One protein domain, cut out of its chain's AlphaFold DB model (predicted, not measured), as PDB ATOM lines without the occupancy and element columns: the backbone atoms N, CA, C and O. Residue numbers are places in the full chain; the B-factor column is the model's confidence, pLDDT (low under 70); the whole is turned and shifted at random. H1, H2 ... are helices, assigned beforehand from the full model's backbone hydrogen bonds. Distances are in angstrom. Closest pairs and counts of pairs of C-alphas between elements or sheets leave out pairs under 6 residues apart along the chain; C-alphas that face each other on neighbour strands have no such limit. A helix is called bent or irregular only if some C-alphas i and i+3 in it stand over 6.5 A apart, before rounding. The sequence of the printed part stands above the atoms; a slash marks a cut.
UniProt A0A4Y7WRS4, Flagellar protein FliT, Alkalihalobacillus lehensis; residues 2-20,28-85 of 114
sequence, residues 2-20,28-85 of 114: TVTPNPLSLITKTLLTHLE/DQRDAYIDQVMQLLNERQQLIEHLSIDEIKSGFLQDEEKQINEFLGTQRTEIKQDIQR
ATOM      1  N   THR A   2     110.412  80.986  53.174       38.69
ATOM      2  CA  THR A   2     109.717  80.642  54.420       38.69
ATOM      3  C   THR A   2     110.397  81.405  55.547       38.69
ATOM      4  O   THR A   2     111.483  81.027  55.976       38.69
ATOM      5  N   VAL A   3     109.807  82.524  55.961       54.81
ATOM      6  CA  VAL A   3     110.252  83.265  57.144       54.81
ATOM      7  C   VAL A   3     110.025  82.337  58.332       54.81
ATOM      8  O   VAL A   3     108.883  82.104  58.722       54.81
ATOM      9  N   THR A   4     111.088  81.732  58.858       55.75
ATOM     10  CA  THR A   4     111.020  81.029  60.140       55.75
ATOM     11  C   THR A   4     110.572  82.047  61.186       55.75
ATOM     12  O   THR A   4     111.253  83.065  61.342       55.75
ATOM     13  N   PRO A   5     109.417  81.848  61.844       64.19
ATOM     14  CA  PRO A   5     108.920  82.817  62.807       64.19
ATOM     15  C   PRO A   5     109.922  82.939  63.957       64.19
ATOM     16  O   PRO A   5     110.384  81.927  64.484       64.19
ATOM     17  N   ASN A   6     110.266  84.178  64.325       82.69
ATOM     18  CA  ASN A   6     111.085  84.455  65.502       82.69
ATOM     19  C   ASN A   6     110.425  83.763  66.716       82.69
ATOM     20  O   ASN A   6     109.218  83.953  66.916       82.69
ATOM     21  N   PRO A   7     111.164  82.958  67.504       86.25
ATOM     22  CA  PRO A   7     110.613  82.251  68.661       86.25
ATOM     23  C   PRO A   7     109.881  83.189  69.629       86.25
ATOM     24  O   PRO A   7     108.824  82.834  70.150       86.25
ATOM     25  N   LEU A   8     110.366  84.424  69.788       88.25
ATOM     26  CA  LEU A   8     109.725  85.433  70.624       88.25
ATOM     27  C   LEU A   8     108.379  85.910  70.050       88.25
ATOM     28  O   LEU A   8     107.412  86.105  70.788       88.25
ATOM     29  N   SER A   9     108.277  86.063  68.729       88.50
ATOM     30  CA  SER A   9     107.009  86.408  68.076       88.50
ATOM     31  C   SER A   9     106.001  85.267  68.174       88.50
ATOM     32  O   SER A   9     104.807  85.519  68.311       88.50
ATOM     33  N   LEU A  10     106.464  84.016  68.106       90.88
ATOM     34  CA  LEU A  10     105.598  82.850  68.244       90.88
ATOM     35  C   LEU A  10     105.008  82.775  69.653       90.88
ATOM     36  O   LEU A  10     103.789  82.710  69.784       90.88
ATOM     37  N   ILE A  11     105.844  82.856  70.693       93.88
ATOM     38  CA  ILE A  11     105.355  82.779  72.074       93.88
ATOM     39  C   ILE A  11     104.447  83.954  72.435       93.88
ATOM     40  O   ILE A  11     103.434  83.770  73.101       93.88
ATOM     41  N   THR A  12     104.758  85.150  71.928       92.50
ATOM     42  CA  THR A  12     103.926  86.343  72.129       92.50
ATOM     43  C   THR A  12     102.543  86.161  71.499       92.50
ATOM     44  O   THR A  12     101.540  86.483  72.131       92.50
ATOM     45  N   LYS A  13     102.460  85.576  70.295       92.19
ATOM     46  CA  LYS A  13     101.174  85.251  69.659       92.19
ATOM     47  C   LYS A  13     100.401  84.187  70.428       92.19
ATOM     48  O   LYS A  13      99.212  84.367  70.651       92.19
ATOM     49  N   THR A  14     101.067  83.116  70.859       93.12
ATOM     50  CA  THR A  14     100.438  82.067  71.675       93.12
ATOM     51  C   THR A  14      99.854  82.652  72.959       93.12
ATOM     52  O   THR A  14      98.693  82.406  73.277       93.12
ATOM     53  N   LEU A  15     100.624  83.488  73.662       94.00
ATOM     54  CA  LEU A  15     100.166  84.188  74.859       94.00
ATOM     55  C   LEU A  15      98.949  85.074  74.566       94.00
ATOM     56  O   LEU A  15      97.970  85.011  75.302       94.00
ATOM     57  N   LEU A  16      98.977  85.858  73.486       93.94
ATOM     58  CA  LEU A  16      97.838  86.686  73.084       93.94
ATOM     59  C   LEU A  16      96.583  85.854  72.808       93.94
ATOM     60  O   LEU A  16      95.516  86.220  73.285       93.94
ATOM     61  N   THR A  17      96.707  84.718  72.117       92.81
ATOM     62  CA  THR A  17      95.574  83.810  71.879       92.81
ATOM     63  C   THR A  17      94.984  83.286  73.188       92.81
ATOM     64  O   THR A  17      93.766  83.250  73.330       92.81
ATOM     65  N   HIS A  18      95.816  82.926  74.169       90.69
ATOM     66  CA  HIS A  18      95.321  82.534  75.491       90.69
ATOM     67  C   HIS A  18      94.609  83.691  76.200       90.69
ATOM     68  O   HIS A  18      93.493  83.527  76.689       90.69
ATOM     69  N   LEU A  19      95.220  84.873  76.219       92.25
ATOM     70  CA  LEU A  19      94.671  86.036  76.912       92.25
ATOM     71  C   LEU A  19      93.366  86.555  76.288       92.25
ATOM     72  O   LEU A  19      92.494  87.013  77.025       92.25
ATOM     73  N   GLU A  20      93.215  86.440  74.967       91.38
ATOM     74  CA  GLU A  20      92.005  86.819  74.229       91.38
ATOM     75  C   GLU A  20      90.793  85.965  74.629       91.38
ATOM     76  O   GLU A  20      89.674  86.473  74.692       91.38
ATOM     77  N   ASP A  28      88.854  74.722  88.839       81.69
ATOM     78  CA  ASP A  28      89.942  73.778  88.520       81.69
ATOM     79  C   ASP A  28      90.641  74.114  87.186       81.69
ATOM     80  O   ASP A  28      91.839  73.884  87.010       81.69
ATOM     81  N   GLN A  29      89.900  74.674  86.224       88.69
ATOM     82  CA  GLN A  29      90.453  75.092  84.932       88.69
ATOM     83  C   GLN A  29      91.179  76.434  85.033       88.69
ATOM     84  O   GLN A  29      92.106  76.680  84.261       88.69
ATOM     85  N   ARG A  30      90.781  77.300  85.975       87.88
ATOM     86  CA  ARG A  30      91.432  78.594  86.212       87.88
ATOM     87  C   ARG A  30      92.844  78.423  86.736       87.88
ATOM     88  O   ARG A  30      93.733  79.089  86.216       87.88
ATOM     89  N   ASP A  31      93.055  77.533  87.702       87.25
ATOM     90  CA  ASP A  31      94.388  77.290  88.261       87.25
ATOM     91  C   ASP A  31      95.350  76.783  87.176       87.25
ATOM     92  O   ASP A  31      96.411  77.368  86.957       87.25
ATOM     93  N   ALA A  32      94.926  75.781  86.400       89.94
ATOM     94  CA  ALA A  32      95.713  75.260  85.282       89.94
ATOM     95  C   ALA A  32      95.993  76.324  84.202       89.94
ATOM     96  O   ALA A  32      97.096  76.390  83.654       89.94
ATOM     97  N   TYR A  33      95.010  77.178  83.900       91.94
ATOM     98  CA  TYR A  33      95.179  78.288  82.963       91.94
ATOM     99  C   TYR A  33      96.184  79.328  83.476       91.94
ATOM    100  O   TYR A  33      97.031  79.785  82.710       91.94
ATOM    101  N   ILE A  34      96.128  79.687  84.764       90.12
ATOM    102  CA  ILE A  34      97.072  80.630  85.375       90.12
ATOM    103  C   ILE A  34      98.494  80.077  85.291       90.12
ATOM    104  O   ILE A  34      99.391  80.796  84.847       90.12
ATOM    105  N   ASP A  35      98.693  78.802  85.628       92.69
ATOM    106  CA  ASP A  35      99.999  78.147  85.526       92.69
ATOM    107  C   ASP A  35     100.532  78.170  84.087       92.69
ATOM    108  O   ASP A  35     101.697  78.508  83.854       92.69
ATOM    109  N   GLN A  36      99.676  77.886  83.101       93.50
ATOM    110  CA  GLN A  36     100.042  77.936  81.685       93.50
ATOM    111  C   GLN A  36     100.429  79.354  81.234       93.50
ATOM    112  O   GLN A  36     101.454  79.540  80.573       93.50
ATOM    113  N   VAL A  37      99.647  80.373  81.602       94.12
ATOM    114  CA  VAL A  37      99.956  81.777  81.284       94.12
ATOM    115  C   VAL A  37     101.263  82.211  81.955       94.12
ATOM    116  O   VAL A  37     102.075  82.891  81.326       94.12
ATOM    117  N   MET A  38     101.514  81.785  83.195       94.19
ATOM    118  CA  MET A  38     102.768  82.064  83.901       94.19
ATOM    119  C   MET A  38     103.978  81.424  83.217       94.19
ATOM    120  O   MET A  38     105.021  82.071  83.105       94.19
ATOM    121  N   GLN A  39     103.855  80.189  82.725       95.25
ATOM    122  CA  GLN A  39     104.914  79.534  81.952       95.25
ATOM    123  C   GLN A  39     105.239  80.318  80.676       95.25
ATOM    124  O   GLN A  39     106.400  80.663  80.456       95.25
ATOM    125  N   LEU A  40     104.219  80.696  79.899       94.50
ATOM    126  CA  LEU A  40     104.394  81.479  78.670       94.50
ATOM    127  C   LEU A  40     105.039  82.847  78.932       94.50
ATOM    128  O   LEU A  40     105.898  83.284  78.168       94.50
ATOM    129  N   LEU A  41     104.653  83.524  80.019       94.19
ATOM    130  CA  LEU A  41     105.258  84.795  80.425       94.19
ATOM    131  C   LEU A  41     106.733  84.630  80.815       94.19
ATOM    132  O   LEU A  41     107.557  85.452  80.418       94.19
ATOM    133  N   ASN A  42     107.075  83.568  81.546       95.12
ATOM    134  CA  ASN A  42     108.455  83.287  81.946       95.12
ATOM    135  C   ASN A  42     109.344  82.953  80.744       95.12
ATOM    136  O   ASN A  42     110.432  83.508  80.609       95.12
ATOM    137  N   GLU A  43     108.883  82.086  79.846       93.94
ATOM    138  CA  GLU A  43     109.602  81.758  78.612       93.94
ATOM    139  C   GLU A  43     109.777  82.997  77.719       93.94
ATOM    140  O   GLU A  43     110.855  83.238  77.170       93.94
ATOM    141  N   ARG A  44     108.744  83.844  77.623       93.12
ATOM    142  CA  ARG A  44     108.826  85.118  76.902       93.12
ATOM    143  C   ARG A  44     109.871  86.042  77.527       93.12
ATOM    144  O   ARG A  44     110.655  86.636  76.792       93.12
ATOM    145  N   GLN A  45     109.902  86.147  78.853       91.19
ATOM    146  CA  GLN A  45     110.878  86.963  79.573       91.19
ATOM    147  C   GLN A  45     112.313  86.495  79.303       91.19
ATOM    148  O   GLN A  45     113.168  87.320  78.991       91.19
ATOM    149  N   GLN A  46     112.564  85.184  79.326       92.38
ATOM    150  CA  GLN A  46     113.877  84.620  78.993       92.38
ATOM    151  C   GLN A  46     114.315  84.996  77.572       92.38
ATOM    152  O   GLN A  46     115.459  85.382  77.351       92.38
ATOM    153  N   LEU A  47     113.403  84.938  76.600       90.06
ATOM    154  CA  LEU A  47     113.705  85.344  75.224       90.06
ATOM    155  C   LEU A  47     113.947  86.856  75.095       90.06
ATOM    156  O   LEU A  47     114.804  87.264  74.314       90.06
ATOM    157  N   ILE A  48     113.233  87.680  75.868       87.62
ATOM    158  CA  ILE A  48     113.440  89.136  75.911       87.62
ATOM    159  C   ILE A  48     114.809  89.485  76.500       87.62
ATOM    160  O   ILE A  48     115.473  90.385  75.993       87.62
ATOM    161  N   GLU A  49     115.261  88.770  77.529       88.69
ATOM    162  CA  GLU A  49     116.575  88.985  78.155       88.69
ATOM    163  C   GLU A  49     117.749  88.739  77.199       88.69
ATOM    164  O   GLU A  49     118.840  89.275  77.401       88.69
ATOM    165  N   HIS A  50     117.524  87.970  76.134       87.31
ATOM    166  CA  HIS A  50     118.509  87.710  75.088       87.31
ATOM    167  C   HIS A  50     118.422  88.667  73.889       87.31
ATOM    168  O   HIS A  50     119.239  88.548  72.973       87.31
ATOM    169  N   LEU A  51     117.478  89.616  73.876       83.88
ATOM    170  CA  LEU A  51     117.375  90.606  72.804       83.88
ATOM    171  C   LEU A  51     118.535  91.599  72.839       83.88
ATOM    172  O   LEU A  51     118.976  92.072  73.889       83.88
ATOM    173  N   SER A  52     118.984  91.986  71.651       83.38
ATOM    174  CA  SER A  52     119.925  93.086  71.494       83.38
ATOM    175  C   SER A  52     119.260  94.441  71.766       83.38
ATOM    176  O   SER A  52     118.052  94.633  71.611       83.38
ATOM    177  N   ILE A  53     120.075  95.433  72.130       80.50
ATOM    178  CA  ILE A  53     119.615  96.811  72.373       80.50
ATOM    179  C   ILE A  53     118.930  97.404  71.129       80.50
ATOM    180  O   ILE A  53     117.988  98.187  71.262       80.50
ATOM    181  N   ASP A  54     119.378  97.033  69.929       80.69
ATOM    182  CA  ASP A  54     118.807  97.520  68.673       80.69
ATOM    183  C   ASP A  54     117.418  96.918  68.409       80.69
ATOM    184  O   ASP A  54     116.509  97.635  67.988       80.69
ATOM    185  N   GLU A  55     117.206  95.645  68.751       76.38
ATOM    186  CA  GLU A  55     115.886  95.006  68.690       76.38
ATOM    187  C   GLU A  55     114.912  95.626  69.698       76.38
ATOM    188  O   GLU A  55     113.768  95.909  69.347       76.38
ATOM    189  N   ILE A  56     115.368  95.935  70.915       76.19
ATOM    190  CA  ILE A  56     114.544  96.623  71.921       76.19
ATOM    191  C   ILE A  56     114.121  98.010  71.413       76.19
ATOM    192  O   ILE A  56     112.953  98.387  71.512       76.19
ATOM    193  N   LYS A  57     115.052  98.772  70.825       77.56
ATOM    194  CA  LYS A  57     114.775 100.113  70.282       77.56
ATOM    195  C   LYS A  57     113.890 100.103  69.043       77.56
ATOM    196  O   LYS A  57     113.238 101.107  68.769       77.56
ATOM    197  N   SER A  58     113.867  98.999  68.299       80.62
ATOM    198  CA  SER A  58     113.044  98.872  67.095       80.62
ATOM    199  C   SER A  58     111.539  98.858  67.382       80.62
ATOM    200  O   SER A  58     110.749  99.038  66.460       80.62
ATOM    201  N   GLY A  59     111.131  98.652  68.642       77.44
ATOM    202  CA  GLY A  59     109.716  98.560  69.007       77.44
ATOM    203  C   GLY A  59     109.030  97.314  68.441       77.44
ATOM    204  O   GLY A  59     107.809  97.295  68.338       77.44
ATOM    205  N   PHE A  60     109.803  96.277  68.094       75.69
ATOM    206  CA  PHE A  60     109.364  95.067  67.385       75.69
ATOM    207  C   PHE A  60     108.132  94.358  67.981       75.69
ATOM    208  O   PHE A  60     107.484  93.601  67.269       75.69
ATOM    209  N   LEU A  61     107.816  94.589  69.262       79.19
ATOM    210  CA  LEU A  61     106.685  93.974  69.973       79.19
ATOM    211  C   LEU A  61     105.843  94.985  70.759       79.19
ATOM    212  O   LEU A  61     105.188  94.629  71.739       79.19
ATOM    213  N   GLN A  62     105.926  96.272  70.416       86.75
ATOM    214  CA  GLN A  62     105.299  97.321  71.218       86.75
ATOM    215  C   GLN A  62     103.764  97.220  71.210       86.75
ATOM    216  O   GLN A  62     103.129  97.456  72.242       86.75
ATOM    217  N   ASP A  63     103.176  96.840  70.076       89.00
ATOM    218  CA  ASP A  63     101.730  96.672  69.944       89.00
ATOM    219  C   ASP A  63     101.243  95.435  70.707       89.00
ATOM    220  O   ASP A  63     100.273  95.515  71.466       89.00
ATOM    221  N   GLU A  64     101.956  94.315  70.590       90.00
ATOM    222  CA  GLU A  64     101.651  93.091  71.323       90.00
ATOM    223  C   GLU A  64     101.795  93.284  72.837       90.00
ATOM    224  O   GLU A  64     100.961  92.809  73.604       90.00
ATOM    225  N   GLU A  65     102.810  94.025  73.288       90.56
ATOM    226  CA  GLU A  65     102.996  94.362  74.704       90.56
ATOM    227  C   GLU A  65     101.819  95.189  75.233       90.56
ATOM    228  O   GLU A  65     101.314  94.946  76.332       90.56
ATOM    229  N   LYS A  66     101.332  96.150  74.444       92.56
ATOM    230  CA  LYS A  66     100.153  96.936  74.812       92.56
ATOM    231  C   LYS A  66      98.915  96.045  74.956       92.56
ATOM    232  O   LYS A  66      98.199  96.178  75.948       92.56
ATOM    233  N   GLN A  67      98.691  95.130  74.013       94.38
ATOM    234  CA  GLN A  67      97.561  94.196  74.045       94.38
ATOM    235  C   GLN A  67      97.632  93.228  75.231       94.38
ATOM    236  O   GLN A  67      96.644  93.054  75.942       94.38
ATOM    237  N   ILE A  68      98.808  92.650  75.502       93.94
ATOM    238  CA  ILE A  68      99.026  91.779  76.666       93.94
ATOM    239  C   ILE A  68      98.666  92.522  77.957       93.94
ATOM    240  O   ILE A  68      97.920  92.000  78.786       93.94
ATOM    241  N   ASN A  69      99.145  93.759  78.115       93.81
ATOM    242  CA  ASN A  69      98.862  94.566  79.301       93.81
ATOM    243  C   ASN A  69      97.371  94.910  79.447       93.81
ATOM    244  O   ASN A  69      96.849  94.920  80.564       93.81
ATOM    245  N   GLU A  70      96.672  95.164  78.341       95.25
ATOM    246  CA  GLU A  70      95.228  95.414  78.338       95.25
ATOM    247  C   GLU A  70      94.430  94.176  78.775       95.25
ATOM    248  O   GLU A  70      93.575  94.265  79.667       95.25
ATOM    249  N   PHE A  71      94.743  93.002  78.221       94.81
ATOM    250  CA  PHE A  71      94.062  91.759  78.584       94.81
ATOM    251  C   PHE A  71      94.348  91.341  80.025       94.81
ATOM    252  O   PHE A  71      93.415  91.052  80.777       94.81
ATOM    253  N   LEU A  72      95.609  91.399  80.463       93.31
ATOM    254  CA  LEU A  72      95.969  91.134  81.859       93.31
ATOM    255  C   LEU A  72      95.309  92.138  82.813       93.31
ATOM    256  O   LEU A  72      94.870  91.766  83.902       93.31
ATOM    257  N   GLY A  73      95.190  93.406  82.414       93.06
ATOM    258  CA  GLY A  73      94.473  94.430  83.174       93.06
ATOM    259  C   GLY A  73      92.984  94.114  83.336       93.06
ATOM    260  O   GLY A  73      92.430  94.267  84.434       93.06
ATOM    261  N   THR A  74      92.354  93.621  82.271       92.94
ATOM    262  CA  THR A  74      90.956  93.168  82.272       92.94
ATOM    263  C   THR A  74      90.771  91.966  83.197       92.94
ATOM    264  O   THR A  74      89.982  92.044  84.141       92.94
ATOM    265  N   GLN A  75      91.576  90.914  83.025       91.19
ATOM    266  CA  GLN A  75      91.526  89.704  83.857       91.19
ATOM    267  C   GLN A  75      91.802  90.014  85.338       91.19
ATOM    268  O   GLN A  75      91.107  89.543  86.238       91.19
ATOM    269  N   ARG A  76      92.755  90.907  85.632       91.94
ATOM    270  CA  ARG A  76      93.013  91.386  87.001       91.94
ATOM    271  C   ARG A  76      91.804  92.098  87.606       91.94
ATOM    272  O   ARG A  76      91.583  92.022  88.817       91.94
ATOM    273  N   THR A  77      91.061  92.848  86.799       92.81
ATOM    274  CA  THR A  77      89.855  93.547  87.255       92.81
ATOM    275  C   THR A  77      88.744  92.557  87.574       92.81
ATOM    276  O   THR A  77      88.106  92.697  88.615       92.81
ATOM    277  N   GLU A  78      88.569  91.533  86.743       90.12
ATOM    278  CA  GLU A  78      87.632  90.431  86.974       90.12
ATOM    279  C   GLU A  78      87.935  89.700  88.292       90.12
ATOM    280  O   GLU A  78      87.088  89.659  89.182       90.12
ATOM    281  N   ILE A  79      89.190  89.290  88.506       88.12
ATOM    282  CA  ILE A  79      89.625  88.640  89.756       88.12
ATOM    283  C   ILE A  79      89.341  89.526  90.980       88.12
ATOM    284  O   ILE A  79      88.880  89.054  92.021       88.12
ATOM    285  N   LYS A  80      89.577  90.842  90.886       90.94
ATOM    286  CA  LYS A  80      89.246  91.771  91.982       90.94
ATOM    287  C   LYS A  80      87.748  91.808  92.275       90.94
ATOM    288  O   LYS A  80      87.366  91.914  93.442       90.94
ATOM    289  N   GLN A  81      86.905  91.762  91.245       89.50
ATOM    290  CA  GLN A  81      85.455  91.730  91.420       89.50
ATOM    291  C   GLN A  81      85.006  90.421  92.073       89.50
ATOM    292  O   GLN A  81      84.173  90.471  92.980       89.50
ATOM    293  N   ASP A  82      85.592  89.285  91.693       86.50
ATOM    294  CA  ASP A  82      85.321  87.983  92.313       86.50
ATOM    295  C   ASP A  82      85.642  87.998  93.808       86.50
ATOM    296  O   ASP A  82      84.796  87.649  94.635       86.50
ATOM    297  N   ILE A  83      86.822  88.510  94.179       87.69
ATOM    298  CA  ILE A  83      87.229  88.657  95.583       87.69
ATOM    299  C   ILE A  83      86.213  89.516  96.348       87.69
ATOM    300  O   ILE A  83      85.765  89.136  97.431       87.69
ATOM    301  N   GLN A  84      85.789  90.651  95.782       89.31
ATOM    302  CA  GLN A  84      84.788  91.517  96.412       89.31
ATOM    303  C   GLN A  84      83.426  90.830  96.571       89.31
ATOM    304  O   GLN A  84      82.761  91.021  97.595       89.31
ATOM    305  N   ARG A  85      82.990  90.045  95.578       86.44
ATOM    306  CA  ARG A  85      81.749  89.255  95.651       86.44
ATOM    307  C   ARG A  85      81.842  88.212  96.759       86.44
ATOM    308  O   ARG A  85      80.921  88.128  97.571       86.44
TER     309      ARG A  85
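Overview. This is residues 2 to 20 and 28 to 85 of the 114 residues of the protein "Flagellar protein FliT" of Alkalihalobacillus lehensis (UniProt A0A4Y7WRS4). The longest helix, H4, and the nearly as long H2 run lengthwise but apart from each other, and the shorter H1 packs on both, on H4 with residues 64 to 72 of H4 alone. The little helix H3 sits in the turn that leads from H2 to H4 at one end, and at the opposite end residues 76 to 85 of H4 stick out. The printed part has 77 residues, with four named helices in the order H1, H2, H3, H4 and no named strand, and its class is all helix. It is loose, with a radius of gyration of the C-alphas of 14.5 A, and its outline is a rod spanning 47 by 22 by 22 A.

Arrangement. H4, residues 62 to 85, touches H1, residues 7 to 20, with its residues 64 to 72 alone. The closest C-alphas of the two are those of Leu 19 and Phe 71, 6.0 A apart. They run the same way at a shallow tilt of 34.6 degrees, only just short of steep. H1 also touches H2, residues 28 to 49, and their closest C-alphas, those of Leu 8 and Leu 47, are 6.1 A apart. H1 and H2 run opposite ways at a shallow tilt of 29 degrees, with their centres 10.5 A apart. H2 and H4 are apart. H3, residues 53 to 57, touches no helix. In H1, H3 and H4 every O i to N i+4 pair is within hydrogen-bond range, and in H2 17 of 18 are.

Along the chain. H4, 24 residues, measures 34.9 A from C-alpha 62 at (105.299, 97.321, 71.218) to C-alpha 85 at (81.749, 89.255, 95.651). H1, 14 residues, begins with C-alpha 7 at (110.613, 82.251, 68.661) and measures 20.0 A from Pro 7 to Glu 20. H2 has 22 residues, Asp 28 to Glu 49, and measures 32.4 A. H3 has five residues, Ile 53 to Lys 57. No helix is bent or irregular.

Size, cuts and confidence. The two C-alphas farthest apart are those of Thr 2 and Arg 85, at 50.6 A. Without residues 76 to 85, which stand free, the body has 67 residues and spans 41 by 24 by 22 A. Residues 21 to 27 are cut out and not printed, and C-alphas 20 and 28 are 19.5 A apart across this cut, which lies in the link from H1 to H2. The links from H2 to H3 and from H3 to H4 are tight. The mean pLDDT of the printed part is 87.4, and residues 2 to 5 are under 70.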